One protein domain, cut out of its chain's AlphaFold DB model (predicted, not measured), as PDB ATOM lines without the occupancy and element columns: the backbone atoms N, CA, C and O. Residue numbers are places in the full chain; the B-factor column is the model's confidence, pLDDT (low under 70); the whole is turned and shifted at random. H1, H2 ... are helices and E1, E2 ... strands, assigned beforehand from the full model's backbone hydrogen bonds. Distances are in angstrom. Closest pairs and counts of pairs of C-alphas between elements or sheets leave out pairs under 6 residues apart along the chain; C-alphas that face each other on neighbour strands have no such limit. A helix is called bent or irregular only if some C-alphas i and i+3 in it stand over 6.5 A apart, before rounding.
ATOM      1  N   GLU A   3     169.306 101.125 154.685       90.94
ATOM      2  CA  GLU A   3     167.880 101.438 154.617       90.94
ATOM      3  C   GLU A   3     167.673 102.947 154.738       90.94
ATOM      4  O   GLU A   3     168.175 103.588 155.661       90.94
ATOM      5  N   HIS A   4     166.921 103.516 153.799       91.00
ATOM      6  CA  HIS A   4     166.576 104.929 153.781       91.00
ATOM      7  C   HIS A   4     165.068 105.092 153.894       91.00
ATOM      8  O   HIS A   4     164.317 104.579 153.063       91.00
ATOM      9  N   TYR A   5     164.645 105.847 154.903       89.25
ATOM     10  CA  TYR A   5     163.246 106.090 155.219       89.25
ATOM     11  C   TYR A   5     162.846 107.512 154.830       89.25
ATOM     12  O   TYR A   5     163.587 108.464 155.077       89.25
ATOM     13  N   ARG A   6     161.664 107.661 154.231       90.50
ATOM     14  CA  ARG A   6     161.012 108.958 154.003       90.50
ATOM     15  C   ARG A   6     159.587 108.881 154.509       90.50
ATOM     16  O   ARG A   6     158.937 107.854 154.336       90.50
ATOM     17  N   TYR A   7     159.099 109.947 155.123       90.94
ATOM     18  CA  TYR A   7     157.717 110.006 155.565       90.94
ATOM     19  C   TYR A   7     157.175 111.431 155.517       90.94
ATOM     20  O   TYR A   7     157.934 112.398 155.556       90.94
ATOM     21  N   ILE A   8     155.856 111.542 155.413       92.31
ATOM     22  CA  ILE A   8     155.123 112.802 155.504       92.31
ATOM     23  C   ILE A   8     153.754 112.524 156.129       92.31
ATOM     24  O   ILE A   8     153.092 111.539 155.800       92.31
ATOM     25  N   ASN A   9     153.351 113.373 157.070       93.06
ATOM     26  CA  ASN A   9     152.048 113.279 157.721       93.06
ATOM     27  C   ASN A   9     151.041 114.204 157.037       93.06
ATOM     28  O   ASN A   9     151.433 115.230 156.487       93.06
ATOM     29  N   GLN A  10     149.755 113.867 157.143       93.19
ATOM     30  CA  GLN A  10     148.645 114.691 156.649       93.19
ATOM     31  C   GLN A  10     148.745 114.997 155.147       93.19
ATOM     32  O   GLN A  10     148.705 116.147 154.716       93.19
ATOM     33  N   VAL A  11     148.858 113.943 154.341       92.81
ATOM     34  CA  VAL A  11     148.764 114.000 152.880       92.81
ATOM     35  C   VAL A  11     147.358 113.578 152.451       92.81
ATOM     36  O   VAL A  11     146.861 112.559 152.947       92.81
ATOM     37  N   PRO A  12     146.707 114.315 151.537       93.75
ATOM     38  CA  PRO A  12     145.413 113.912 151.007       93.75
ATOM     39  C   PRO A  12     145.560 112.638 150.166       93.75
ATOM     40  O   PRO A  12     146.416 112.553 149.288       93.75
ATOM     41  N   LEU A  13     144.711 111.636 150.414       90.56
ATOM     42  CA  LEU A  13     144.727 110.382 149.647       90.56
ATOM     43  C   LEU A  13     144.328 110.578 148.173       90.56
ATOM     44  O   LEU A  13     144.733 109.807 147.305       90.56
ATOM     45  N   ARG A  14     143.496 111.585 147.903       91.19
ATOM     46  CA  ARG A  14     142.984 111.937 146.576       91.19
ATOM     47  C   ARG A  14     142.802 113.444 146.474       91.19
ATOM     48  O   ARG A  14     142.819 114.127 147.490       91.19
ATOM     49  N   ASP A  15     142.558 113.927 145.267       89.81
ATOM     50  CA  ASP A  15     142.206 115.325 145.039       89.81
ATOM     51  C   ASP A  15     140.785 115.664 145.554       89.81
ATOM     52  O   ASP A  15     139.895 114.797 145.593       89.81
ATOM     53  N   GLY A  16     140.589 116.929 145.939       90.88
ATOM     54  CA  GLY A  16     139.340 117.500 146.457       90.88
ATOM     55  C   GLY A  16     139.335 117.832 147.958       90.88
ATOM     56  O   GLY A  16     140.039 117.220 148.756       90.88
ATOM     57  N   ASP A  17     138.477 118.779 148.347       87.81
ATOM     58  CA  ASP A  17     138.446 119.377 149.697       87.81
ATOM     59  C   ASP A  17     138.040 118.400 150.818       87.81
ATOM     60  O   ASP A  17     138.385 118.597 151.980       87.81
ATOM     61  N   GLU A  18     137.345 117.313 150.475       91.88
ATOM     62  CA  GLU A  18     136.938 116.247 151.405       91.88
ATOM     63  C   GLU A  18     137.893 115.038 151.373       91.88
ATOM     64  O   GLU A  18     137.503 113.895 151.642       91.88
ATOM     65  N   ALA A  19     139.145 115.248 150.962       92.06
ATOM     66  CA  ALA A  19     140.132 114.183 150.921       92.06
ATOM     67  C   ALA A  19     140.442 113.649 152.325       92.06
ATOM     68  O   ALA A  19     140.704 114.395 153.270       92.06
ATOM     69  N   LEU A  20     140.474 112.319 152.448       92.56
ATOM     70  CA  LEU A  20     140.932 111.675 153.671       92.56
ATOM     71  C   LEU A  20     142.428 111.949 153.849       92.56
ATOM     72  O   LEU A  20     143.243 111.548 153.013       92.56
ATOM     73  N   MET A  21     142.769 112.615 154.950       93.88
ATOM     74  CA  MET A  21     144.145 112.946 155.304       93.88
ATOM     75  C   MET A  21     144.806 111.754 155.985       93.88
ATOM     76  O   MET A  21     144.341 111.269 157.018       93.88
ATOM     77  N   LEU A  22     145.892 111.269 155.392       93.12
ATOM     78  CA  LEU A  22     146.621 110.093 155.854       93.12
ATOM     79  C   LEU A  22     148.114 110.389 155.942       93.12
ATOM     80  O   LEU A  22     148.600 111.423 155.492       93.12
ATOM     81  N   ASN A  23     148.859 109.469 156.536       92.25
ATOM     82  CA  ASN A  23     150.304 109.578 156.654       92.25
ATOM     83  C   ASN A  23     150.950 108.599 155.677       92.25
ATOM     84  O   ASN A  23     150.479 107.474 155.503       92.25
ATOM     85  N   TRP A  24     152.022 109.029 155.027       92.06
ATOM     86  CA  TRP A  24     152.740 108.260 154.021       92.06
ATOM     87  C   TRP A  24     154.153 107.960 154.503       92.06
ATOM     88  O   TRP A  24     154.827 108.824 155.064       92.06
ATOM     89  N   CYS A  25     154.612 106.736 154.261       91.50
ATOM     90  CA  CYS A  25     155.975 106.304 154.535       91.50
ATOM     91  C   CYS A  25     156.516 105.491 153.367       91.50
ATOM     92  O   CYS A  25     155.790 104.697 152.777       91.50
ATOM     93  N   GLN A  26     157.803 105.622 153.085       91.50
ATOM     94  CA  GLN A  26     158.507 104.861 152.068       91.50
ATOM     95  C   GLN A  26     159.847 104.379 152.608       91.50
ATOM     96  O   GLN A  26     160.521 105.087 153.360       91.50
ATOM     97  N   VAL A  27     160.253 103.192 152.161       92.06
ATOM     98  CA  VAL A  27     161.605 102.674 152.353       92.06
ATOM     99  C   VAL A  27     162.278 102.415 151.011       92.06
ATOM    100  O   VAL A  27     161.659 101.916 150.071       92.06
ATOM    101  N   THR A  28     163.570 102.717 150.952       94.56
ATOM    102  CA  THR A  28     164.477 102.280 149.891       94.56
ATOM    103  C   THR A  28     165.625 101.512 150.539       94.56
ATOM    104  O   THR A  28     166.281 102.039 151.437       94.56
ATOM    105  N   ILE A  29     165.876 100.282 150.089       93.44
ATOM    106  CA  ILE A  29     166.984  99.443 150.559       93.44
ATOM    107  C   ILE A  29     168.009  99.316 149.440       93.44
ATOM    108  O   ILE A  29     167.665  98.930 148.320       93.44
ATOM    109  N   THR A  30     169.265  99.611 149.761       96.69
ATOM    110  CA  THR A  30     170.397  99.483 148.843       96.69
ATOM    111  C   THR A  30     171.374  98.397 149.290       96.69
ATOM    112  O   THR A  30     171.614  98.168 150.485       96.69
ATOM    113  N   ASN A  31     171.944  97.687 148.316       95.00
ATOM    114  CA  ASN A  31     172.999  96.708 148.560       95.00
ATOM    115  C   ASN A  31     174.363  97.391 148.784       95.00
ATOM    116  O   ASN A  31     174.497  98.609 148.697       95.00
ATOM    117  N   ALA A  32     175.402  96.600 149.068       93.50
ATOM    118  CA  ALA A  32     176.755  97.121 149.299       93.50
ATOM    119  C   ALA A  32     177.375  97.820 148.070       93.50
ATOM    120  O   ALA A  32     178.330  98.575 148.222       93.50
ATOM    121  N   LYS A  33     176.833  97.587 146.867       94.19
ATOM    122  CA  LYS A  33     177.236  98.246 145.617       94.19
ATOM    123  C   LYS A  33     176.453  99.540 145.346       94.19
ATOM    124  O   LYS A  33     176.713 100.199 144.349       94.19
ATOM    125  N   GLY A  34     175.502  99.902 146.214       92.25
ATOM    126  CA  GLY A  34     174.638 101.074 146.056       92.25
ATOM    127  C   GLY A  34     173.406 100.850 145.172       92.25
ATOM    128  O   GLY A  34     172.646 101.788 144.948       92.25
ATOM    129  N   GLU A  35     173.167  99.629 144.693       94.38
ATOM    130  CA  GLU A  35     172.001  99.313 143.861       94.38
ATOM    131  C   GLU A  35     170.756  99.137 144.736       94.38
ATOM    132  O   GLU A  35     170.815  98.516 145.802       94.38
ATOM    133  N   VAL A  36     169.615  99.657 144.280       95.12
ATOM    134  CA  VAL A  36     168.328  99.518 144.974       95.12
ATOM    135  C   VAL A  36     167.810  98.093 144.802       95.12
ATOM    136  O   VAL A  36     167.453  97.685 143.701       95.12
ATOM    137  N   THR A  37     167.736  97.339 145.898       94.06
ATOM    138  CA  THR A  37     167.204  95.965 145.905       94.06
ATOM    139  C   THR A  37     165.749  95.900 146.346       94.06
ATOM    140  O   THR A  37     165.083  94.894 146.124       94.06
ATOM    141  N   TYR A  38     165.252  96.946 147.007       90.56
ATOM    142  CA  TYR A  38     163.862  97.026 147.434       90.56
ATOM    143  C   TYR A  38     163.417  98.479 147.548       90.56
ATOM    144  O   TYR A  38     164.147  99.330 148.058       90.56
ATOM    145  N   HIS A  39     162.195  98.744 147.109       92.00
ATOM    146  CA  HIS A  39     161.550 100.038 147.233       92.00
ATOM    147  C   HIS A  39     160.053  99.817 147.405       92.00
ATOM    148  O   HIS A  39     159.449  99.087 146.619       92.00
ATOM    149  N   ASN A  40     159.458 100.426 148.427       92.19
ATOM    150  CA  ASN A  40     158.016 100.368 148.630       92.19
ATOM    151  C   ASN A  40     157.517 101.551 149.462       92.19
ATOM    152  O   ASN A  40     158.288 102.149 150.218       92.19
ATOM    153  N   ALA A  41     156.224 101.845 149.346       91.06
ATOM    154  CA  ALA A  41     155.539 102.879 150.101       91.06
ATOM    155  C   ALA A  41     154.228 102.367 150.710       91.06
ATOM    156  O   ALA A  41     153.570 101.478 150.173       91.06
ATOM    157  N   TRP A  42     153.840 102.966 151.830       89.38
ATOM    158  CA  TRP A  42     152.636 102.638 152.579       89.38
ATOM    159  C   TRP A  42     151.899 103.904 152.990       89.38
ATOM    160  O   TRP A  42     152.511 104.928 153.297       89.38
ATOM    161  N   VAL A  43     150.576 103.788 153.056       89.25
ATOM    162  CA  VAL A  43     149.686 104.800 153.620       89.25
ATOM    163  C   VAL A  43     149.085 104.249 154.908       89.25
ATOM    164  O   VAL A  43     148.707 103.079 154.972       89.25
ATOM    165  N   MET A  44     149.016 105.079 155.945       86.00
ATOM    166  CA  MET A  44     148.573 104.674 157.274       86.00
ATOM    167  C   MET A  44     147.827 105.792 158.003       86.00
ATOM    168  O   MET A  44     148.010 106.976 157.732       86.00
ATOM    169  N   THR A  45     146.980 105.394 158.948       86.50
ATOM    170  CA  THR A  45     146.185 106.306 159.783       86.50
ATOM    171  C   THR A  45     146.966 106.891 160.970       86.50
ATOM    172  O   THR A  45     146.814 108.082 161.232       86.50
ATOM    173  N   PRO A  46     147.806 106.125 161.703       83.88
ATOM    174  CA  PRO A  46     148.583 106.669 162.819       83.88
ATOM    175  C   PRO A  46     149.642 107.670 162.351       83.88
ATOM    176  O   PRO A  46     150.231 107.486 161.284       83.88
ATOM    177  N   LEU A  47     149.895 108.704 163.157       81.69
ATOM    178  CA  LEU A  47     150.962 109.684 162.928       81.69
ATOM    179  C   LEU A  47     152.338 109.014 162.945       81.69
ATOM    180  O   LEU A  47     152.627 108.193 163.818       81.69
ATOM    181  N   ILE A  48     153.191 109.416 162.005       79.88
ATOM    182  CA  ILE A  48     154.584 108.986 161.944       79.88
ATOM    183  C   ILE A  48     155.440 110.040 162.642       79.88
ATOM    184  O   ILE A  48     155.560 111.172 162.178       79.88
ATOM    185  N   ILE A  49     156.035 109.655 163.761       76.81
ATOM    186  CA  ILE A  49     157.131 110.370 164.428       76.81
ATOM    187  C   ILE A  49     158.446 109.625 164.159       76.81
ATOM    188  O   ILE A  49     158.399 108.430 163.859       76.81
ATOM    189  N   ASP A  50     159.601 110.285 164.266       70.19
ATOM    190  CA  ASP A  50     160.904 109.764 163.798       70.19
ATOM    191  C   ASP A  50     161.182 108.294 164.173       70.19
ATOM    192  O   ASP A  50     161.564 107.486 163.327       70.19
ATOM    193  N   GLU A  51     160.896 107.894 165.413       67.12
ATOM    194  CA  GLU A  51     161.142 106.529 165.907       67.12
ATOM    195  C   GLU A  51     160.120 105.477 165.430       67.12
ATOM    196  O   GLU A  51     160.331 104.267 165.562       67.12
ATOM    197  N   THR A  52     158.981 105.909 164.886       71.56
ATOM    198  CA  THR A  52     157.912 105.011 164.419       71.56
ATOM    199  C   THR A  52     158.058 104.612 162.958       71.56
ATOM    200  O   THR A  52     157.549 103.555 162.593       71.56
ATOM    201  N   GLY A  53     158.794 105.370 162.135       72.56
ATOM    202  CA  GLY A  53     158.938 105.087 160.700       72.56
ATOM    203  C   GLY A  53     159.418 103.658 160.419       72.56
ATOM    204  O   GLY A  53     158.759 102.909 159.700       72.56
ATOM    205  N   ALA A  54     160.492 103.222 161.082       79.06
ATOM    206  CA  ALA A  54     161.018 101.859 160.948       79.06
ATOM    207  C   ALA A  54     160.021 100.775 161.416       79.06
ATOM    208  O   ALA A  54     159.875  99.730 160.772       79.06
ATOM    209  N   LYS A  55     159.280 101.024 162.507       82.19
ATOM    210  CA  LYS A  55     158.239 100.103 163.006       82.19
ATOM    211  C   LYS A  55     157.082  99.982 162.015       82.19
ATOM    212  O   LYS A  55     156.592  98.881 161.780       82.19
ATOM    213  N   MET A  56     156.678 101.090 161.399       82.38
ATOM    214  CA  MET A  56     155.600 101.110 160.413       82.38
ATOM    215  C   MET A  56     156.000 100.409 159.117       82.38
ATOM    216  O   MET A  56     155.227  99.611 158.594       82.38
ATOM    217  N   VAL A  57     157.230 100.619 158.644       83.25
ATOM    218  CA  VAL A  57     157.784  99.852 157.518       83.25
ATOM    219  C   VAL A  57     157.827  98.363 157.844       83.25
ATOM    220  O   VAL A  57     157.426  97.544 157.020       83.25
ATOM    221  N   THR A  58     158.239  97.995 159.058       85.44
ATOM    222  CA  THR A  58     158.209  96.598 159.508       85.44
ATOM    223  C   THR A  58     156.791  96.032 159.453       85.44
ATOM    224  O   THR A  58     156.585  94.968 158.875       85.44
ATOM    225  N   ALA A  59     155.793  96.751 159.973       84.12
ATOM    226  CA  ALA A  59     154.396  96.326 159.917       84.12
ATOM    227  C   ALA A  59     153.887  96.181 158.471       84.12
ATOM    228  O   ALA A  59     153.268  95.171 158.129       84.12
ATOM    229  N   GLY A  60     154.197  97.147 157.601       84.56
ATOM    230  CA  GLY A  60     153.841  97.116 156.183       84.56
ATOM    231  C   GLY A  60     154.473  95.938 155.438       84.56
ATOM    232  O   GLY A  60     153.796  95.255 154.666       84.56
ATOM    233  N   ARG A  61     155.747  95.637 155.716       85.19
ATOM    234  CA  ARG A  61     156.441  94.462 155.171       85.19
ATOM    235  C   ARG A  61     155.864  93.153 155.701       85.19
ATOM    236  O   ARG A  61     155.682  92.227 154.918       85.19
ATOM    237  N   THR A  62     155.528  93.078 156.986       84.94
ATOM    238  CA  THR A  62     154.876  91.897 157.574       84.94
ATOM    239  C   THR A  62     153.512  91.649 156.936       84.94
ATOM    240  O   THR A  62     153.210  90.514 156.579       84.94
ATOM    241  N   ARG A  63     152.712  92.697 156.701       82.62
ATOM    242  CA  ARG A  63     151.438  92.577 155.976       82.62
ATOM    243  C   ARG A  63     151.643  92.046 154.558       82.62
ATOM    244  O   ARG A  63     150.962  91.105 154.168       82.62
ATOM    245  N   TRP A  64     152.594  92.616 153.817       83.88
ATOM    246  CA  TRP A  64     152.931  92.136 152.474       83.88
ATOM    247  C   TRP A  64     153.373  90.669 152.496       83.88
ATOM    248  O   TRP A  64     152.976  89.901 151.627       83.88
ATOM    249  N   LYS A  65     154.142  90.262 153.514       81.88
ATOM    250  CA  LYS A  65     154.576  88.875 153.702       81.88
ATOM    251  C   LYS A  65     153.395  87.933 153.951       81.88
ATOM    252  O   LYS A  65     153.305  86.905 153.298       81.88
ATOM    253  N   ILE A  66     152.453  88.303 154.823       81.81
ATOM    254  CA  ILE A  66     151.216  87.531 155.048       81.81
ATOM    255  C   ILE A  66     150.432  87.386 153.737       81.81
ATOM    256  O   ILE A  66     149.981  86.299 153.386       81.81
ATOM    257  N   GLU A  67     150.296  88.470 152.979       76.44
ATOM    258  CA  GLU A  67     149.549  88.451 151.725       76.44
ATOM    259  C   GLU A  67     150.226  87.605 150.637       76.44
ATOM    260  O   GLU A  67     149.554  86.845 149.943       76.44
ATOM    261  N   ASN A  68     151.549  87.687 150.496       80.06
ATOM    262  CA  ASN A  68     152.264  87.009 149.411       80.06
ATOM    263  C   ASN A  68     152.715  85.595 149.754       80.06
ATOM    264  O   ASN A  68     152.861  84.785 148.849       80.06
ATOM    265  N   GLU A  69     152.931  85.276 151.025       85.38
ATOM    266  CA  GLU A  69     153.291  83.921 151.436       85.38
ATOM    267  C   GLU A  69     152.037  83.177 151.893       85.38
ATOM    268  O   GLU A  69     151.615  82.217 151.250       85.38
ATOM    269  N   THR A  70     151.371  83.647 152.951       84.19
ATOM    270  CA  THR A  70     150.238  82.924 153.546       84.19
ATOM    271  C   THR A  70     149.033  82.848 152.612       84.19
ATOM    272  O   THR A  70     148.537  81.748 152.362       84.19
ATOM    273  N   HIS A  71     148.562  83.970 152.049       85.19
ATOM    274  CA  HIS A  71     147.402  83.902 151.148       85.19
ATOM    275  C   HIS A  71     147.730  83.198 149.831       85.19
ATOM    276  O   HIS A  71     146.862  82.525 149.282       85.19
ATOM    277  N   HIS A  72     148.961  83.311 149.324       86.19
ATOM    278  CA  HIS A  72     149.364  82.563 148.135       86.19
ATOM    279  C   HIS A  72     149.337  81.053 148.388       86.19
ATOM    280  O   HIS A  72     148.792  80.315 147.571       86.19
ATOM    281  N   VAL A  73     149.844  80.588 149.536       85.12
ATOM    282  CA  VAL A  73     149.773  79.170 149.926       85.12
ATOM    283  C   VAL A  73     148.321  78.708 150.044       85.12
ATOM    284  O   VAL A  73     147.969  77.672 149.483       85.12
ATOM    285  N   LEU A  74     147.461  79.492 150.704       86.62
ATOM    286  CA  LEU A  74     146.030  79.185 150.821       86.62
ATOM    287  C   LEU A  74     145.317  79.115 149.460       86.62
ATOM    288  O   LEU A  74     144.365  78.355 149.313       86.62
ATOM    289  N   LYS A  75     145.769  79.866 148.453       84.06
ATOM    290  CA  LYS A  75     145.203  79.812 147.095       84.06
ATOM    291  C   LYS A  75     145.749  78.640 146.275       84.06
ATOM    292  O   LYS A  75     144.980  77.915 145.655       84.06
ATOM    293  N   ASN A  76     147.064  78.424 146.294       80.50
ATOM    294  CA  ASN A  76     147.740  77.653 145.246       80.50
ATOM    295  C   ASN A  76     148.297  76.289 145.693       80.50
ATOM    296  O   ASN A  76     148.536  75.432 144.848       80.50
ATOM    297  N   ASN A  77     148.469  76.025 146.990       80.94
ATOM    298  CA  ASN A  77     149.177  74.827 147.472       80.94
ATOM    299  C   ASN A  77     148.223  73.732 147.983       80.94
ATOM    300  O   ASN A  77     148.421  73.176 149.061       80.94
ATOM    301  N   GLY A  78     147.171  73.442 147.214       76.44
ATOM    302  CA  GLY A  78     146.214  72.368 147.505       76.44
ATOM    303  C   GLY A  78     145.079  72.732 148.470       76.44
ATOM    304  O   GLY A  78     144.187  71.914 148.673       76.44
TER     305      GLY A  78
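This is residues 3 to 78 of the 169 residues of an uncharacterized protein of Thioploca ingrica (UniProt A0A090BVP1). A twisted sheet of three antiparallel strands has one long helix, H1, crossing one face with its residues 53 to 61; the other face is bare. The rest of H1 and the last two residues, 62 to 78, stick out as a free arm. The 76 printed residues hold E1, E2, E3 and then H1, with sheet order E1, E2, E3; the class is mixed, helices and strands. The whole is loose, with a radius of gyration of the C-alphas of 15.3 A and spans of 47 by 36 by 22 A.

E1, residues 3 to 12, bends by 64 degrees at residue 9. It forms an antiparallel hairpin with E2, residues 21 to 30; N 6 and O 26 are 2.9 A apart, within hydrogen-bond range. E2, the inner strand, forms a second hairpin with E3, residues 36 to 44, where N 25 and O 42 are 2.9 A apart. The three make a meander, each strand the antiparallel neighbour of the one before. H1, residues 53 to 76, is on the sheet at a height of 8.9 A, giving two layers, a helix on one face of a sheet. It lies over E2 and, only just, over E3, with 3 C-alphas falling on E3. It runs across the strands, at 82 degrees to E2 on the local plane. The closest C-alphas of E3 and H1, Trp 42 and Gly 60, are 6.7 A apart. In H1, 18 of 20 O i to N i+4 pairs are within hydrogen-bond range.

E1 begins at C-alpha 3 (167.880, 101.438, 154.617) and is 25.9 A long. E2 is 30.2 A and E3 23.8 A. H1, 33.4 A, ends at C-alpha 76 (147.740, 77.653, 145.246); it is neither bent nor irregular, but only just: C-alphas 68 and 71 are 6.0 A apart.

The C-alphas farthest apart, Asp 17 and Gly 78, are 47.7 A apart. The printed part has no cut and no long link. Mean pLDDT of the printed part is 87.2; residue 51 is under 70.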